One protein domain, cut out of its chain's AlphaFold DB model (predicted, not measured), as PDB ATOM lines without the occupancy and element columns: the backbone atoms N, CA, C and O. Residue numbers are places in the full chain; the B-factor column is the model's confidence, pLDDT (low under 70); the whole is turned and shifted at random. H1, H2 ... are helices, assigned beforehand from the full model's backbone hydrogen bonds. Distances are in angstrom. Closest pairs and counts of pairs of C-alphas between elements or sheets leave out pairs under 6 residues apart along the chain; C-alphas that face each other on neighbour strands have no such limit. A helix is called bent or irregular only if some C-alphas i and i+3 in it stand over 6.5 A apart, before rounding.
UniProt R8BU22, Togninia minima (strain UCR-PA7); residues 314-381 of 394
ATOM      1  N   VAL A 314       9.066 -47.006  83.602       93.19
ATOM      2  CA  VAL A 314      10.484 -47.122  83.968       93.19
ATOM      3  C   VAL A 314      10.636 -48.056  85.167       93.19
ATOM      4  O   VAL A 314      11.457 -48.973  85.124       93.19
ATOM      5  N   GLU A 315       9.797 -47.890  86.192       93.88
ATOM      6  CA  GLU A 315       9.704 -48.802  87.337       93.88
ATOM      7  C   GLU A 315       9.397 -50.230  86.869       93.88
ATOM      8  O   GLU A 315      10.063 -51.178  87.275       93.88
ATOM      9  N   ARG A 316       8.456 -50.393  85.931       92.62
ATOM     10  CA  ARG A 316       8.066 -51.703  85.385       92.62
ATOM     11  C   ARG A 316       9.181 -52.404  84.604       92.62
ATOM     12  O   ARG A 316       9.280 -53.629  84.655       92.62
ATOM     13  N   VAL A 317      10.013 -51.650  83.882       90.69
ATOM     14  CA  VAL A 317      11.198 -52.177  83.180       90.69
ATOM     15  C   VAL A 317      12.308 -52.554  84.166       90.69
ATOM     16  O   VAL A 317      13.000 -53.546  83.942       90.69
ATOM     17  N   ALA A 318      12.456 -51.801  85.259       93.25
ATOM     18  CA  ALA A 318      13.421 -52.070  86.324       93.25
ATOM     19  C   ALA A 318      12.951 -53.118  87.358       93.25
ATOM     20  O   ALA A 318      13.745 -53.531  88.198       93.25
ATOM     21  N   ASN A 319      11.682 -53.539  87.319       95.38
ATOM     22  CA  ASN A 319      11.074 -54.378  88.352       95.38
ATOM     23  C   ASN A 319      11.698 -55.783  88.439       95.38
ATOM     24  O   ASN A 319      11.677 -56.569  87.482       95.38
ATOM     25  N   GLU A 320      12.173 -56.128  89.635       94.44
ATOM     26  CA  GLU A 320      12.699 -57.447  89.971       94.44
ATOM     27  C   GLU A 320      11.664 -58.272  90.744       94.44
ATOM     28  O   GLU A 320      11.020 -57.808  91.683       94.44
ATOM     29  N   LEU A 321      11.519 -59.543  90.366       95.75
ATOM     30  CA  LEU A 321      10.634 -60.459  91.078       95.75
ATOM     31  C   LEU A 321      11.303 -60.964  92.360       95.75
ATOM     32  O   LEU A 321      12.501 -61.244  92.390       95.75
ATOM     33  N   THR A 322      10.495 -61.182  93.395       95.31
ATOM     34  CA  THR A 322      10.898 -61.881  94.624       95.31
ATOM     35  C   THR A 322      11.307 -63.334  94.350       95.31
ATOM     36  O   THR A 322      11.070 -63.880  93.270       95.31
ATOM     37  N   ALA A 323      11.859 -64.023  95.355       92.00
ATOM     38  CA  ALA A 323      12.096 -65.468  95.281       92.00
ATOM     39  C   ALA A 323      10.824 -66.250  94.877       92.00
ATOM     40  O   ALA A 323      10.888 -67.101  93.991       92.00
ATOM     41  N   PHE A 324       9.664 -65.897  95.446       94.50
ATOM     42  CA  PHE A 324       8.363 -66.455  95.065       94.50
ATOM     43  C   PHE A 324       8.041 -66.221  93.581       94.50
ATOM     44  O   PHE A 324       7.713 -67.167  92.867       94.50
ATOM     45  N   GLY A 325       8.170 -64.980  93.094       95.62
ATOM     46  CA  GLY A 325       7.885 -64.647  91.696       95.62
ATOM     47  C   GLY A 325       8.825 -65.343  90.706       95.62
ATOM     48  O   GLY A 325       8.384 -65.790  89.649       95.62
ATOM     49  N   ASN A 326      10.103 -65.513  91.057       94.06
ATOM     50  CA  ASN A 326      11.067 -66.235  90.225       94.06
ATOM     51  C   ASN A 326      10.778 -67.745  90.152       94.06
ATOM     52  O   ASN A 326      10.829 -68.314  89.062       94.06
ATOM     53  N   GLU A 327      10.430 -68.396  91.268       92.56
ATOM     54  CA  GLU A 327      10.033 -69.814  91.249       92.56
ATOM     55  C   GLU A 327       8.668 -70.018  90.560       92.56
ATOM     56  O   GLU A 327       8.485 -71.017  89.866       92.56
ATOM     57  N   LEU A 328       7.743 -69.049  90.635       94.88
ATOM     58  CA  LEU A 328       6.518 -69.050  89.825       94.88
ATOM     59  C   LEU A 328       6.833 -68.964  88.322       94.88
ATOM     60  O   LEU A 328       6.296 -69.746  87.541       94.88
ATOM     61  N   CYS A 329       7.734 -68.070  87.902       95.12
ATOM     62  CA  CYS A 329       8.194 -68.004  86.510       95.12
ATOM     63  C   CYS A 329       8.841 -69.320  86.047       95.12
ATOM     64  O   CYS A 329       8.573 -69.771  84.934       95.12
ATOM     65  N   TYR A 330       9.658 -69.953  86.897       92.38
ATOM     66  CA  TYR A 330      10.250 -71.265  86.621       92.38
ATOM     67  C   TYR A 330       9.175 -72.352  86.460       92.38
ATOM     68  O   TYR A 330       9.188 -73.075  85.465       92.38
ATOM     69  N   PHE A 331       8.203 -72.418  87.376       92.25
ATOM     70  CA  PHE A 331       7.073 -73.345  87.291       92.25
ATOM     71  C   PHE A 331       6.274 -73.158  85.993       92.25
ATOM     72  O   PHE A 331       6.081 -74.117  85.251       92.25
ATOM     73  N   LEU A 332       5.863 -71.931  85.662       94.44
ATOM     74  CA  LEU A 332       5.085 -71.649  84.446       94.44
ATOM     75  C   LEU A 332       5.857 -71.981  83.164       94.44
ATOM     76  O   LEU A 332       5.262 -72.448  82.192       94.44
ATOM     77  N   LYS A 333       7.180 -71.787  83.167       93.44
ATOM     78  CA  LYS A 333       8.052 -72.183  82.058       93.44
ATOM     79  C   LYS A 333       8.129 -73.703  81.915       93.44
ATOM     80  O   LYS A 333       8.038 -74.198  80.798       93.44
ATOM     81  N   ALA A 334       8.224 -74.434  83.026       89.94
ATOM     82  CA  ALA A 334       8.163 -75.896  83.035       89.94
ATOM     83  C   ALA A 334       6.785 -76.433  82.596       89.94
ATOM     84  O   ALA A 334       6.720 -77.473  81.954       89.94
ATOM     85  N   GLN A 335       5.693 -75.702  82.856       90.50
ATOM     86  CA  GLN A 335       4.363 -76.009  82.307       90.50
ATOM     87  C   GLN A 335       4.231 -75.719  80.795       90.50
ATOM     88  O   GLN A 335       3.207 -76.053  80.209       90.50
ATOM     89  N   GLY A 336       5.227 -75.099  80.150       92.44
ATOM     90  CA  GLY A 336       5.173 -74.736  78.729       92.44
ATOM     91  C   GLY A 336       4.342 -73.482  78.423       92.44
ATOM     92  O   GLY A 336       3.862 -73.329  77.297       92.44
ATOM     93  N   LEU A 337       4.136 -72.586  79.397       95.31
ATOM     94  CA  LEU A 337       3.420 -71.328  79.163       95.31
ATOM     95  C   LEU A 337       4.258 -70.368  78.301       95.31
ATOM     96  O   LEU A 337       5.482 -70.310  78.416       95.31
ATOM     97  N   GLU A 338       3.592 -69.582  77.451       94.81
ATOM     98  CA  GLU A 338       4.259 -68.640  76.549       94.81
ATOM     99  C   GLU A 338       5.142 -67.640  77.318       94.81
ATOM    100  O   GLU A 338       4.695 -66.926  78.217       94.81
ATOM    101  N   GLU A 339       6.407 -67.548  76.916       95.75
ATOM    102  CA  GLU A 339       7.445 -66.746  77.569       95.75
ATOM    103  C   GLU A 339       7.072 -65.246  77.687       95.75
ATOM    104  O   GLU A 339       7.413 -64.613  78.684       95.75
ATOM    105  N   GLN A 340       6.305 -64.674  76.746       94.44
ATOM    106  CA  GLN A 340       5.790 -63.297  76.879       94.44
ATOM    107  C   GLN A 340       4.763 -63.152  78.013       94.44
ATOM    108  O   GLN A 340       4.736 -62.134  78.707       94.44
ATOM    109  N   MET A 341       3.948 -64.181  78.250       95.69
ATOM    110  CA  MET A 341       2.979 -64.212  79.344       95.69
ATOM    111  C   MET A 341       3.687 -64.303  80.696       95.69
ATOM    112  O   MET A 341       3.331 -63.572  81.619       95.69
ATOM    113  N   ILE A 342       4.750 -65.108  80.780       97.31
ATOM    114  CA  ILE A 342       5.615 -65.211  81.964       97.31
ATOM    115  C   ILE A 342       6.305 -63.866  82.245       97.31
ATOM    116  O   ILE A 342       6.236 -63.357  83.361       97.31
ATOM    117  N   ARG A 343       6.894 -63.223  81.227       95.75
ATOM    118  CA  ARG A 343       7.504 -61.884  81.362       95.75
ATOM    119  C   ARG A 343       6.509 -60.829  81.831       95.75
ATOM    120  O   ARG A 343       6.889 -59.948  82.599       95.75
ATOM    121  N   SER A 344       5.241 -60.940  81.430       96.06
ATOM    122  CA  SER A 344       4.191 -60.002  81.840       96.06
ATOM    123  C   SER A 344       3.919 -59.982  83.353       96.06
ATOM    124  O   SER A 344       3.293 -59.037  83.830       96.06
ATOM    125  N   LEU A 345       4.425 -60.954  84.126       97.44
ATOM    126  CA  LEU A 345       4.377 -60.924  85.591       97.44
ATOM    127  C   LEU A 345       5.199 -59.770  86.187       97.44
ATOM    128  O   LEU A 345       4.800 -59.223  87.210       97.44
ATOM    129  N   ARG A 346       6.262 -59.301  85.513       96.75
ATOM    130  CA  ARG A 346       7.003 -58.086  85.920       96.75
ATOM    131  C   ARG A 346       6.181 -56.798  85.812       96.75
ATOM    132  O   ARG A 346       6.624 -55.756  86.277       96.75
ATOM    133  N   ASN A 347       4.969 -56.853  85.257       97.50
ATOM    134  CA  ASN A 347       4.056 -55.713  85.252       97.50
ATOM    135  C   ASN A 347       3.380 -55.448  86.611       97.50
ATOM    136  O   ASN A 347       2.619 -54.487  86.715       97.50
ATOM    137  N   TYR A 348       3.618 -56.289  87.622       98.00
ATOM    138  CA  TYR A 348       3.004 -56.196  88.947       98.00
ATOM    139  C   TYR A 348       4.074 -56.152  90.037       98.00
ATOM    140  O   TYR A 348       5.154 -56.727  89.882       98.00
ATOM    141  N   ASP A 349       3.764 -55.485  91.144       97.56
ATOM    142  CA  ASP A 349       4.623 -55.467  92.321       97.56
ATOM    143  C   ASP A 349       4.493 -56.797  93.077       97.56
ATOM    144  O   ASP A 349       3.421 -57.159  93.567       97.56
ATOM    145  N   PHE A 350       5.599 -57.533  93.164       97.44
ATOM    146  CA  PHE A 350       5.684 -58.789  93.901       97.44
ATOM    147  C   PHE A 350       6.170 -58.601  95.349       97.44
ATOM    148  O   PHE A 350       6.276 -59.600  96.053       97.44
ATOM    149  N   SER A 351       6.454 -57.385  95.828       96.44
ATOM    150  CA  SER A 351       7.064 -57.099  97.141       96.44
ATOM    151  C   SER A 351       6.419 -57.856  98.314       96.44
ATOM    152  O   SER A 351       7.105 -58.554  99.065       96.44
ATOM    153  N   GLU A 352       5.089 -57.833  98.418       96.62
ATOM    154  CA  GLU A 352       4.326 -58.526  99.468       96.62
ATOM    155  C   GLU A 352       4.453 -60.064  99.420       96.62
ATOM    156  O   GLU A 352       4.162 -60.738 100.413       96.62
ATOM    157  N   THR A 353       4.953 -60.635  98.316       96.62
ATOM    158  CA  THR A 353       5.259 -62.072  98.201       96.62
ATOM    159  C   THR A 353       6.608 -62.481  98.798       96.62
ATOM    160  O   THR A 353       6.864 -63.675  98.918       96.62
ATOM    161  N   ALA A 354       7.469 -61.541  99.214       94.56
ATOM    162  CA  ALA A 354       8.824 -61.842  99.703       94.56
ATOM    163  C   ALA A 354       8.867 -62.743 100.956       94.56
ATOM    164  O   ALA A 354       9.888 -63.361 101.241       94.56
ATOM    165  N   ARG A 355       7.750 -62.838 101.689       92.62
ATOM    166  CA  ARG A 355       7.557 -63.723 102.852       92.62
ATOM    167  C   ARG A 355       6.986 -65.107 102.514       92.62
ATOM    168  O   ARG A 355       6.767 -65.899 103.424       92.62
ATOM    169  N   TYR A 356       6.695 -65.382 101.243       92.81
ATOM    170  CA  TYR A 356       6.172 -66.668 100.793       92.81
ATOM    171  C   TYR A 356       7.237 -67.476 100.065       92.81
ATOM    172  O   TYR A 356       8.068 -66.957  99.322       92.81
ATOM    173  N   GLY A 357       7.178 -68.785 100.278       82.94
ATOM    174  CA  GLY A 357       8.000 -69.750  99.578       82.94
ATOM    175  C   GLY A 357       7.347 -70.204  98.280       82.94
ATOM    176  O   GLY A 357       6.187 -70.610  98.289       82.94
ATOM    177  N   GLY A 358       8.094 -70.165  97.178       70.81
ATOM    178  CA  GLY A 358       7.743 -70.887  95.957       70.81
ATOM    179  C   GLY A 358       8.358 -72.287  95.966       70.81
ATOM    180  O   GLY A 358       9.444 -72.491  96.512       70.81
ATOM    181  N   GLY A 359       7.673 -73.249  95.357       66.81
ATOM    182  CA  GLY A 359       8.194 -74.587  95.090       66.81
ATOM    183  C   GLY A 359       7.659 -75.064  93.747       66.81
ATOM    184  O   GLY A 359       6.498 -74.814  93.428       66.81
ATOM    185  N   SER A 360       8.505 -75.717  92.953       61.22
ATOM    186  CA  SER A 360       8.116 -76.241  91.643       61.22
ATOM    187  C   SER A 360       7.973 -77.762  91.673       61.22
ATOM    188  O   SER A 360       8.507 -78.447  92.548       61.22
ATOM    189  N   HIS A 361       7.288 -78.292  90.667       58.06
ATOM    190  CA  HIS A 361       7.332 -79.697  90.290       58.06
ATOM    191  C   HIS A 361       7.856 -79.762  88.855       58.06
ATOM    192  O   HIS A 361       7.206 -79.196  87.979       58.06
ATOM    193  N   LEU A 362       9.015 -80.416  88.678       56.22
ATOM    194  CA  LEU A 362       9.641 -80.982  87.466       56.22
ATOM    195  C   LEU A 362      11.176 -80.830  87.508       56.22
ATOM    196  O   LEU A 362      11.704 -79.749  87.759       56.22
ATOM    197  N   ASN A 363      11.858 -81.939  87.217       58.91
ATOM    198  CA  ASN A 363      13.213 -82.115  86.667       58.91
ATOM    199  C   ASN A 363      14.452 -81.521  87.369       58.91
ATOM    200  O   ASN A 363      15.553 -82.004  87.116       58.91
ATOM    201  N   ASP A 364      14.324 -80.565  88.288       74.81
ATOM    202  CA  ASP A 364      15.410 -80.161  89.188       74.81
ATOM    203  C   ASP A 364      15.096 -80.641  90.612       74.81
ATOM    204  O   ASP A 364      14.293 -80.048  91.341       74.81
ATOM    205  N   TRP A 365      15.733 -81.741  91.027       75.19
ATOM    206  CA  TRP A 365      15.545 -82.311  92.365       75.19
ATOM    207  C   TRP A 365      15.937 -81.335  93.485       75.19
ATOM    208  O   TRP A 365      15.426 -81.463  94.589       75.19
ATOM    209  N   GLN A 366      16.781 -80.329  93.224       78.88
ATOM    210  CA  GLN A 366      17.179 -79.316  94.209       78.88
ATOM    211  C   GLN A 366      16.132 -78.199  94.366       78.88
ATOM    212  O   GLN A 366      16.149 -77.468  95.359       78.88
ATOM    213  N   ARG A 367      15.218 -78.054  93.396       76.81
ATOM    214  CA  ARG A 367      14.118 -77.066  93.386       76.81
ATOM    215  C   ARG A 367      12.756 -77.644  93.736       76.81
ATOM    216  O   ARG A 367      11.812 -76.886  93.951       76.81
ATOM    217  N   THR A 368      12.634 -78.966  93.751       80.19
ATOM    218  CA  THR A 368      11.342 -79.657  93.768       80.19
ATOM    219  C   THR A 368      11.216 -80.588  94.975       80.19
ATOM    220  O   THR A 368      12.207 -80.950  95.616       80.19
ATOM    221  N   GLY A 369       9.978 -80.937  95.339       82.56
ATOM    222  CA  GLY A 369       9.692 -81.827  96.471       82.56
ATOM    223  C   GLY A 369      10.317 -81.368  97.799       82.56
ATOM    224  O   GLY A 369      10.396 -80.173  98.089       82.56
ATOM    225  N   TYR A 370      10.773 -82.326  98.611       83.94
ATOM    226  CA  TYR A 370      11.337 -82.059  99.941       83.94
ATOM    227  C   TYR A 370      12.625 -81.223  99.916       83.94
ATOM    228  O   TYR A 370      12.836 -80.400 100.805       83.94
ATOM    229  N   CYS A 371      13.473 -81.388  98.899       86.31
ATOM    230  CA  CYS A 371      14.702 -80.607  98.756       86.31
ATOM    231  C   CYS A 371      14.396 -79.148  98.384       86.31
ATOM    232  O   CYS A 371      14.947 -78.237  99.004       86.31
ATOM    233  N   GLY A 372      13.449 -78.931  97.463       85.94
ATOM    234  CA  GLY A 372      12.899 -77.605  97.174       85.94
ATOM    235  C   GLY A 372      12.311 -76.941  98.421       85.94
ATOM    236  O   GLY A 372      12.672 -75.812  98.738       85.94
ATOM    237  N   LEU A 373      11.498 -77.669  99.196       87.38
ATOM    238  CA  LEU A 373      10.951 -77.185 100.468       87.38
ATOM    239  C   LEU A 373      12.056 -76.804 101.472       87.38
ATOM    240  O   LEU A 373      12.000 -75.722 102.052       87.38
ATOM    241  N   GLY A 374      13.080 -77.644 101.649       87.00
ATOM    242  CA  GLY A 374      14.208 -77.371 102.546       87.00
ATOM    243  C   GLY A 374      15.014 -76.132 102.141       87.00
ATOM    244  O   GLY A 374      15.328 -75.288 102.987       87.00
ATOM    245  N   ARG A 375      15.282 -75.960 100.838       86.75
ATOM    246  CA  ARG A 375      15.879 -74.731 100.292       86.75
ATOM    247  C   ARG A 375      14.981 -73.520 100.553       86.75
ATOM    248  O   ARG A 375      15.485 -72.479 100.969       86.75
ATOM    249  N   THR A 376      13.675 -73.650 100.346       89.00
ATOM    250  CA  THR A 376      12.702 -72.569 100.541       89.00
ATOM    251  C   THR A 376      12.628 -72.124 102.004       89.00
ATOM    252  O   THR A 376      12.800 -70.936 102.279       89.00
ATOM    253  N   ILE A 377      12.496 -73.060 102.951       89.19
ATOM    254  CA  ILE A 377      12.562 -72.807 104.404       89.19
ATOM    255  C   ILE A 377      13.870 -72.089 104.773       89.19
ATOM    256  O   ILE A 377      13.848 -71.095 105.499       89.19
ATOM    257  N   SER A 378      15.001 -72.536 104.218       88.31
ATOM    258  CA  SER A 378      16.306 -71.897 104.438       88.31
ATOM    259  C   SER A 378      16.356 -70.468 103.888       88.31
ATOM    260  O   SER A 378      16.822 -69.565 104.576       88.31
ATOM    261  N   SER A 379      15.827 -70.233 102.681       86.44
ATOM    262  CA  SER A 379      15.818 -68.907 102.046       86.44
ATOM    263  C   SER A 379      14.915 -67.889 102.748       86.44
ATOM    264  O   SER A 379      15.189 -66.695 102.692       86.44
ATOM    265  N   LEU A 380      13.878 -68.358 103.449       90.25
ATOM    266  CA  LEU A 380      13.001 -67.532 104.283       90.25
ATOM    267  C   LEU A 380      13.584 -67.260 105.684       90.25
ATOM    268  O   LEU A 380      12.933 -66.602 106.492       90.25
ATOM    269  N   GLY A 381      14.775 -67.781 106.005       90.00
ATOM    270  CA  GLY A 381      15.362 -67.678 107.346       90.00
ATOM    271  C   GLY A 381      14.645 -68.524 108.407       90.00
ATOM    272  O   GLY A 381      14.831 -68.291 109.597       90.00
TER     273      GLY A 381
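What this domain is: This is residues 314 to 381 of the 394 residues of a protein of Togninia minima (strain UCR-PA7) (UniProt R8BU22). A flat, one-layered piece is built round a helical hairpin, H2 and H3, with the short helix H4 across one end of it near the start of H2 and the short helix H1 at the end of H3. On the other side of H2 from H3, beyond a long link without a named element, H5 sits by itself and touches no helix. The printed part has 68 residues with five named helices, H1 to H5 in order along the chain, and no named strand; the class is all helix, with 42 residues in the helices. The whole is compact, with a radius of gyration of the C-alphas of 12.5 A, and its C-alphas span 38 by 29 by 13 A.

How they stand to each other: H1, residues 314 to 318, only just touches H3, residues 339 to 347, with 3 pairs of C-alphas within 8 A; the closest are those of Arg 316 and Asn 347, 5.7 A apart. H2, residues 323 to 334, touches H3, and the closest C-alphas are those of Cys 329 and Ile 342, 5.9 A apart. H2 and H3 form a helical hairpin, at a shallow tilt of 19 degrees, opposite ways. H4, residues 351 to 355, touches H2 at residues 323 to 325 alone; the closest C-alphas are those of Phe 324 and Thr 353, 6.2 A apart. H5, residues 369 to 379, is only just apart from H2, with a closest distance of 8.5 A between C-alphas, and it is apart from H1, H3 and H4. H1, H2 and H5 have each O i to N i+4 pair within hydrogen-bond range. H3 has 2 of 5 such pairs and 6 of 6 O i to N i+3 pairs within range; H4 has 0 of 1 and 1 of 2.

Where its parts are: H1 begins at C-alpha 314, at (10.484, -47.122, 83.968). H2, the longest helix with 12 residues, measures 16.6 A from C-alpha 323, at (12.096, -65.468, 95.281), to C-alpha 334. H3 measures 13.9 A from C-alpha 339 to C-alpha 347. H4 is irregular, but only just: C-alphas 352 and 355 are 7.0 A apart. H5 measures 15.3 A and ends at C-alpha 379, at (15.818, -68.907, 102.046).

The domain as a whole: The two C-alphas farthest apart are those of Val 314 and Tyr 370, 38.4 A. The printed part has no cut. The links H1 to H2, H2 to H3 and H3 to H4 are tight, while H4 to H5 is a long link of 13 residues, 356 to 368. The mean pLDDT of the printed part is 88.9, and residues 359 to 363 in that long link are under 70.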